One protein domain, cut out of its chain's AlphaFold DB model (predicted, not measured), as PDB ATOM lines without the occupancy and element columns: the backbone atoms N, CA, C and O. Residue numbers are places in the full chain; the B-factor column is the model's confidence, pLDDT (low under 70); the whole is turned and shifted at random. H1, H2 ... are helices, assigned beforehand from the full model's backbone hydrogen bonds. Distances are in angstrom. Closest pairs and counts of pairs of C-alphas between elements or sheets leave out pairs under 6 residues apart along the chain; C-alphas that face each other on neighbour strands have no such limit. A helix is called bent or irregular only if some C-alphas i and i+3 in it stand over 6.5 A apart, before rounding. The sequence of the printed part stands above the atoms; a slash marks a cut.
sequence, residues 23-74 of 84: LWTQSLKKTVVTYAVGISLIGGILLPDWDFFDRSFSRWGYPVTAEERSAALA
ATOM      1  N   LEU A  23      15.058   6.175 -58.851       70.12
ATOM      2  CA  LEU A  23      15.157   4.833 -59.440       70.12
ATOM      3  C   LEU A  23      15.067   3.728 -58.376       70.12
ATOM      4  O   LEU A  23      14.472   2.674 -58.611       70.12
ATOM      5  N   TRP A  24      15.613   3.970 -57.182       64.81
ATOM      6  CA  TRP A  24      15.556   3.018 -56.074       64.81
ATOM      7  C   TRP A  24      14.159   2.938 -55.433       64.81
ATOM      8  O   TRP A  24      13.768   1.880 -54.945       64.81
ATOM      9  N   THR A  25      13.367   4.014 -55.471       65.62
ATOM     10  CA  THR A  25      12.117   4.158 -54.693       65.62
ATOM     11  C   THR A  25      10.880   3.492 -55.325       65.62
ATOM     12  O   THR A  25       9.850   3.399 -54.667       65.62
ATOM     13  N   GLN A  26      10.955   2.935 -56.541       67.00
ATOM     14  CA  GLN A  26       9.814   2.336 -57.276       67.00
ATOM     15  C   GLN A  26       9.051   1.191 -56.555       67.00
ATOM     16  O   GLN A  26       8.046   0.705 -57.063       67.00
ATOM     17  N   SER A  27       9.480   0.738 -55.372       65.00
ATOM     18  CA  SER A  27       8.796  -0.293 -54.580       65.00
ATOM     19  C   SER A  27       8.589   0.172 -53.138       65.00
ATOM     20  O   SER A  27       9.543   0.611 -52.503       65.00
ATOM     21  N   LEU A  28       7.390  -0.013 -52.573       63.16
ATOM     22  CA  LEU A  28       7.057   0.366 -51.185       63.16
ATOM     23  C   LEU A  28       8.015  -0.233 -50.137       63.16
ATOM     24  O   LEU A  28       8.341   0.418 -49.146       63.16
ATOM     25  N   LYS A  29       8.539  -1.445 -50.376       65.88
ATOM     26  CA  LYS A  29       9.583  -2.042 -49.518       65.88
ATOM     27  C   LYS A  29      10.900  -1.269 -49.599       65.88
ATOM     28  O   LYS A  29      11.587  -1.105 -48.596       65.88
ATOM     29  N   LYS A  30      11.246  -0.771 -50.787       65.88
ATOM     30  CA  LYS A  30      12.435   0.057 -51.006       65.88
ATOM     31  C   LYS A  30      12.251   1.475 -50.469       65.88
ATOM     32  O   LYS A  30      13.238   2.058 -50.037       65.88
ATOM     33  N   THR A  31      11.028   2.004 -50.412       68.75
ATOM     34  CA  THR A  31      10.733   3.300 -49.780       68.75
ATOM     35  C   THR A  31      11.120   3.304 -48.306       68.75
ATOM     36  O   THR A  31      11.807   4.223 -47.876       68.75
ATOM     37  N   VAL A  32      10.771   2.256 -47.550       77.19
ATOM     38  CA  VAL A  32      11.154   2.136 -46.130       77.19
ATOM     39  C   VAL A  32      12.674   2.105 -45.968       77.19
ATOM     40  O   VAL A  32      13.214   2.826 -45.135       77.19
ATOM     41  N   VAL A  33      13.375   1.333 -46.805       77.94
ATOM     42  CA  VAL A  33      14.848   1.282 -46.799       77.94
ATOM     43  C   VAL A  33      15.446   2.643 -47.144       77.94
ATOM     44  O   VAL A  33      16.363   3.094 -46.474       77.94
ATOM     45  N   THR A  34      14.905   3.331 -48.146       76.56
ATOM     46  CA  THR A  34      15.386   4.649 -48.584       76.56
ATOM     47  C   THR A  34      15.167   5.706 -47.507       76.56
ATOM     48  O   THR A  34      16.042   6.534 -47.278       76.56
ATOM     49  N   TYR A  35      14.040   5.650 -46.797       80.31
ATOM     50  CA  TYR A  35      13.767   6.525 -45.660       80.31
ATOM     51  C   TYR A  35      14.695   6.237 -44.482       80.31
ATOM     52  O   TYR A  35      15.251   7.170 -43.914       80.31
ATOM     53  N   ALA A  36      14.903   4.963 -44.138       81.31
ATOM     54  CA  ALA A  36      15.830   4.574 -43.080       81.31
ATOM     55  C   ALA A  36      17.261   5.018 -43.412       81.31
ATOM     56  O   ALA A  36      17.904   5.664 -42.593       81.31
ATOM     57  N   VAL A  37      17.722   4.765 -44.639       80.50
ATOM     58  CA  VAL A  37      19.031   5.213 -45.131       80.50
ATOM     59  C   VAL A  37      19.118   6.738 -45.138       80.50
ATOM     60  O   VAL A  37      20.113   7.277 -44.673       80.50
ATOM     61  N   GLY A  38      18.086   7.442 -45.605       81.81
ATOM     62  CA  GLY A  38      18.038   8.904 -45.608       81.81
ATOM     63  C   GLY A  38      18.110   9.492 -44.200       81.81
ATOM     64  O   GLY A  38      18.912  10.387 -43.957       81.81
ATOM     65  N   ILE A  39      17.345   8.948 -43.251       84.81
ATOM     66  CA  ILE A  39      17.389   9.343 -41.837       84.81
ATOM     67  C   ILE A  39      18.753   9.020 -41.225       84.81
ATOM     68  O   ILE A  39      19.291   9.851 -40.505       84.81
ATOM     69  N   SER A  40      19.344   7.859 -41.517       78.06
ATOM     70  CA  SER A  40      20.687   7.512 -41.042       78.06
ATOM     71  C   SER A  40      21.767   8.402 -41.650       78.06
ATOM     72  O   SER A  40      22.717   8.741 -40.957       78.06
ATOM     73  N   LEU A  41      21.628   8.808 -42.911       80.56
ATOM     74  CA  LEU A  41      22.580   9.676 -43.597       80.56
ATOM     75  C   LEU A  41      22.481  11.112 -43.076       80.56
ATOM     76  O   LEU A  41      23.492  11.699 -42.711       80.56
ATOM     77  N   ILE A  42      21.264  11.650 -42.966       81.56
ATOM     78  CA  ILE A  42      21.015  12.959 -42.352       81.56
ATOM     79  C   ILE A  42      21.442  12.920 -40.888       81.56
ATOM     80  O   ILE A  42      22.111  13.832 -40.430       81.56
ATOM     81  N   GLY A  43      21.118  11.855 -40.160       80.06
ATOM     82  CA  GLY A  43      21.504  11.675 -38.769       80.06
ATOM     83  C   GLY A  43      23.019  11.618 -38.605       80.06
ATOM     84  O   GLY A  43      23.574  12.365 -37.815       80.06
ATOM     85  N   GLY A  44      23.702  10.811 -39.412       77.06
ATOM     86  CA  GLY A  44      25.157  10.678 -39.421       77.06
ATOM     87  C   GLY A  44      25.904  11.880 -39.997       77.06
ATOM     88  O   GLY A  44      27.123  11.898 -39.903       77.06
ATOM     89  N   ILE A  45      25.210  12.864 -40.577       79.19
ATOM     90  CA  ILE A  45      25.794  14.127 -41.052       79.19
ATOM     91  C   ILE A  45      25.394  15.309 -40.156       79.19
ATOM     92  O   ILE A  45      26.144  16.262 -40.022       79.19
ATOM     93  N   LEU A  46      24.219  15.301 -39.534       75.00
ATOM     94  CA  LEU A  46      23.708  16.442 -38.772       75.00
ATOM     95  C   LEU A  46      23.886  16.276 -37.257       75.00
ATOM     96  O   LEU A  46      24.076  17.276 -36.573       75.00
ATOM     97  N   LEU A  47      23.833  15.044 -36.728       73.44
ATOM     98  CA  LEU A  47      24.119  14.787 -35.310       73.44
ATOM     99  C   LEU A  47      25.602  14.792 -34.920       73.44
ATOM    100  O   LEU A  47      25.853  15.104 -33.754       73.44
ATOM    101  N   PRO A  48      26.582  14.413 -35.770       75.94
ATOM    102  CA  PRO A  48      27.969  14.490 -35.360       75.94
ATOM    103  C   PRO A  48      28.297  15.936 -35.024       75.94
ATOM    104  O   PRO A  48      28.097  16.843 -35.832       75.94
ATOM    105  N   ASP A  49      28.832  16.140 -33.828       72.56
ATOM    106  CA  ASP A  49      29.474  17.396 -33.495       72.56
ATOM    107  C   ASP A  49      30.741  17.507 -34.349       72.56
ATOM    108  O   ASP A  49      31.784  16.959 -34.007       72.56
ATOM    109  N   TRP A  50      30.644  18.129 -35.524       77.19
ATOM    110  CA  TRP A  50      31.756  18.201 -36.479       77.19
ATOM    111  C   TRP A  50      33.013  18.834 -35.879       77.19
ATOM    112  O   TRP A  50      34.120  18.439 -36.231       77.19
ATOM    113  N   ASP A  51      32.839  19.747 -34.922       70.50
ATOM    114  CA  ASP A  51      33.921  20.380 -34.163       70.50
ATOM    115  C   ASP A  51      34.684  19.352 -33.302       70.50
ATOM    116  O   ASP A  51      35.911  19.363 -33.226       70.50
ATOM    117  N   PHE A  52      33.971  18.372 -32.732       70.31
ATOM    118  CA  PHE A  52      34.572  17.248 -32.017       70.31
ATOM    119  C   PHE A  52      35.408  16.362 -32.945       70.31
ATOM    120  O   PHE A  52      36.442  15.863 -32.503       70.31
ATOM    121  N   PHE A  53      34.984  16.158 -34.196       73.88
ATOM    122  CA  PHE A  53      35.661  15.285 -35.165       73.88
ATOM    123  C   PHE A  53      36.808  15.964 -35.927       73.88
ATOM    124  O   PHE A  53      37.655  15.256 -36.468       73.88
ATOM    125  N   ASP A  54      36.881  17.299 -35.923       73.50
ATOM    126  CA  ASP A  54      37.976  18.071 -36.539       73.50
ATOM    127  C   ASP A  54      39.325  17.877 -35.813       73.50
ATOM    128  O   ASP A  54      40.399  18.132 -36.360       73.50
ATOM    129  N   ARG A  55      39.312  17.353 -34.577       71.38
ATOM    130  CA  ARG A  55      40.544  16.976 -33.871       71.38
ATOM    131  C   ARG A  55      41.123  15.662 -34.388       71.38
ATOM    132  O   ARG A  55      40.416  14.776 -34.861       71.38
ATOM    133  N   SER A  56      42.432  15.499 -34.218       79.94
ATOM    134  CA  SER A  56      43.165  14.308 -34.652       79.94
ATOM    135  C   SER A  56      42.542  13.002 -34.132       79.94
ATOM    136  O   SER A  56      42.166  12.905 -32.965       79.94
ATOM    137  N   PHE A  57      42.486  11.973 -34.991       71.31
ATOM    138  CA  PHE A  57      41.873  10.659 -34.714       71.31
ATOM    139  C   PHE A  57      42.315  10.035 -33.377       71.31
ATOM    140  O   PHE A  57      41.508   9.464 -32.651       71.31
ATOM    141  N   SER A  58      43.589  10.197 -33.004       79.12
ATOM    142  CA  SER A  58      44.138   9.709 -31.726       79.12
ATOM    143  C   SER A  58      43.492  10.351 -30.492       79.12
ATOM    144  O   SER A  58      43.603   9.810 -29.395       79.12
ATOM    145  N   ARG A  59      42.853  11.513 -30.646       75.50
ATOM    146  CA  ARG A  59      42.263  12.306 -29.566       75.50
ATOM    147  C   ARG A  59      40.739  12.128 -29.468       75.50
ATOM    148  O   ARG A  59      40.116  12.708 -28.583       75.50
ATOM    149  N   TRP A  60      40.124  11.315 -30.333       78.25
ATOM    150  CA  TRP A  60      38.681  11.022 -30.288       78.25
ATOM    151  C   TRP A  60      38.274  10.228 -29.041       78.25
ATOM    152  O   TRP A  60      37.194  10.452 -28.503       78.25
ATOM    153  N   GLY A  61      39.149   9.346 -28.546       78.56
ATOM    154  CA  GLY A  61      38.905   8.549 -27.337       78.56
ATOM    155  C   GLY A  61      39.094   9.301 -26.017       78.56
ATOM    156  O   GLY A  61      38.863   8.725 -24.957       78.56
ATOM    157  N   TYR A  62      39.516  10.567 -26.062       78.12
ATOM    158  CA  TYR A  62      39.755  11.381 -24.874       78.12
ATOM    159  C   TYR A  62      38.622  12.397 -24.674       78.12
ATOM    160  O   TYR A  62      38.135  12.972 -25.658       78.12
ATOM    161  N   PRO A  63      38.191  12.625 -23.418       78.19
ATOM    162  CA  PRO A  63      37.175  13.623 -23.112       78.19
ATOM    163  C   PRO A  63      37.689  15.026 -23.454       78.19
ATOM    164  O   PRO A  63      38.845  15.349 -23.191       78.19
ATOM    165  N   VAL A  64      36.814  15.856 -24.030       77.31
ATOM    166  CA  VAL A  64      37.115  17.267 -24.317       77.31
ATOM    167  C   VAL A  64      37.193  18.025 -22.997       77.31
ATOM    168  O   VAL A  64      36.252  17.971 -22.201       77.31
ATOM    169  N   THR A  65      38.297  18.731 -22.758       80.12
ATOM    170  CA  THR A  65      38.466  19.518 -21.530       80.12
ATOM    171  C   THR A  65      37.714  20.851 -21.614       80.12
ATOM    172  O   THR A  65      37.389  21.351 -22.697       80.12
ATOM    173  N   ALA A  66      37.396  21.445 -20.460       77.12
ATOM    174  CA  ALA A  66      36.668  22.717 -20.403       77.12
ATOM    175  C   ALA A  66      37.471  23.866 -21.047       77.12
ATOM    176  O   ALA A  66      36.910  24.791 -21.644       77.12
ATOM    177  N   GLU A  67      38.793  23.769 -20.980       75.88
ATOM    178  CA  GLU A  67      39.774  24.679 -21.556       75.88
ATOM    179  C   GLU A  67      39.783  24.588 -23.090       75.88
ATOM    180  O   GLU A  67      39.758  25.612 -23.770       75.88
ATOM    181  N   GLU A  68      39.729  23.377 -23.659       75.31
ATOM    182  CA  GLU A  68      39.626  23.186 -25.114       75.31
ATOM    183  C   GLU A  68      38.286  23.715 -25.650       75.31
ATOM    184  O   GLU A  68      38.244  24.401 -26.674       75.31
ATOM    185  N   ARG A  69      37.191  23.482 -24.915       74.56
ATOM    186  CA  ARG A  69      35.854  23.963 -25.291       74.56
ATOM    187  C   ARG A  69      35.749  25.490 -25.254       74.56
ATOM    188  O   ARG A  69      35.152  26.092 -26.145       74.56
ATOM    189  N   SER A  70      36.326  26.124 -24.237       77.94
ATOM    190  CA  SER A  70      36.344  27.587 -24.110       77.94
ATOM    191  C   SER A  70      37.247  28.246 -25.159       77.94
ATOM    192  O   SER A  70      36.848  29.251 -25.748       77.94
ATOM    193  N   ALA A  71      38.397  27.647 -25.480       76.00
ATOM    194  CA  ALA A  71      39.267  28.109 -26.561       76.00
ATOM    195  C   ALA A  71      38.602  28.000 -27.950       76.00
ATOM    196  O   ALA A  71      38.715  28.926 -28.760       76.00
ATOM    197  N   ALA A  72      37.867  26.915 -28.222       74.88
ATOM    198  CA  ALA A  72      37.116  26.741 -29.469       74.88
ATOM    199  C   ALA A  72      35.995  27.787 -29.617       74.88
ATOM    200  O   ALA A  72      35.864  28.425 -30.665       74.88
ATOM    201  N   LEU A  73      35.239  28.039 -28.543       76.88
ATOM    202  CA  LEU A  73      34.201  29.075 -28.506       76.88
ATOM    203  C   LEU A  73      34.778  30.484 -28.714       76.88
ATOM    204  O   LEU A  73      34.197  31.273 -29.461       76.88
ATOM    205  N   ALA A  74      35.938  30.781 -28.118       77.00
ATOM    206  CA  ALA A  74      36.630  32.059 -28.289       77.00
ATOM    207  C   ALA A  74      37.145  32.266 -29.723       77.00
ATOM    208  O   ALA A  74      37.048  33.364 -30.260       77.00
TER     209      ALA A  74
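Overview. This is residues 23 to 74 of the 84 residues of an uncharacterized protein of Arabidopsis thaliana (UniProt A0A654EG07). One long, straight helix, H1, sticks out like a handle from a small loose head made of the short helix H2, a wide loop of residues 54 to 65 and the short helix H3. The three helices do not bundle: H1 makes much of the longest axis, a short hook of residues 23 to 27 comes before it, and after H1 the backbone turns off through H2, swings out round the loop of residues 54 to 65 and folds back into H3. The printed part has 52 residues with three named helices, in the order H1, H2, H3, and no named strand; the class is all helix. The whole is extended, with a radius of gyration of the C-alphas of 17.6 A and spans of 52 by 23 by 15 A.

Along the chain. The printed part begins at Leu 23, whose C-alpha is at (15.157, 4.833, -59.440), and residues 23 to 27 come before the first named helix. H1 covers residues 28 to 46, 19 residues, from Leu 28 with its C-alpha at (7.057, 0.366, -51.185) to Leu 46 with its C-alpha at (23.708, 16.442, -38.772), and its first and last C-alphas are 26.3 A apart. Along H1 x, y and z rise from its first C-alpha to its last. Residues 47 to 49 follow, and then comes H2, four residues from Trp 50 to Phe 53. Residues 54 to 65 form a stretch of 12 residues with no named element. H3 covers residues 66 to 74, 9 residues, from Ala 66 to Ala 74, and is 12.2 A long from first to last C-alpha; it ends at C-alpha 74 at (36.630, 32.059, -28.289), the last printed residue.

Arrangement. H1 touches no helix, and the same is true of H2 and of H3. H1 and H2 are joined by a tight link of 3 residues, yet they are apart, with no C-alpha of the one within 8 A of the other. H2 and H3 are joined by a long link of 12 residues and are apart too. H1 and H3 are likewise apart. There is no hairpin among these helices, and none of the three is bent or irregular. Residues 36 to 50, of which 36 to 46 belong to H1, stand free: no C-alpha 8 or more residues away along the chain comes within 10 A of theirs. Residues 26 to 32, of which 28 to 32 belong to H1, and residues 53 to 59 stand free in the same way. In H3 every pair of O of residue i and N of residue i+4 is within hydrogen-bond range, and in H1 14 of 15 such pairs are. H2 is too short for such a pair, but its one pair of O of residue i and N of residue i+3, O of Trp 50 and N of Phe 53, is within range.

Size, cuts and confidence. The outline is a rod, and the two C-alphas farthest apart, those of Ser 27 and Glu 67, are 51.7 A apart. The first and last printed C-alphas, those of Leu 23 and Ala 74, are 46.6 A apart. The printed part has no cut. Its long link is the one from H2 to H3, residues 54 to 65, whose C-alphas lie 12 to 21 A from the mean of all C-alphas. The mean pLDDT of the printed part is 75.2, and the model's confidence is low, under 70, in residues 24 to 31, of which 28 to 31 belong to H1. The mean pLDDT is 77 for H1, 73 for H2 and 76 for H3.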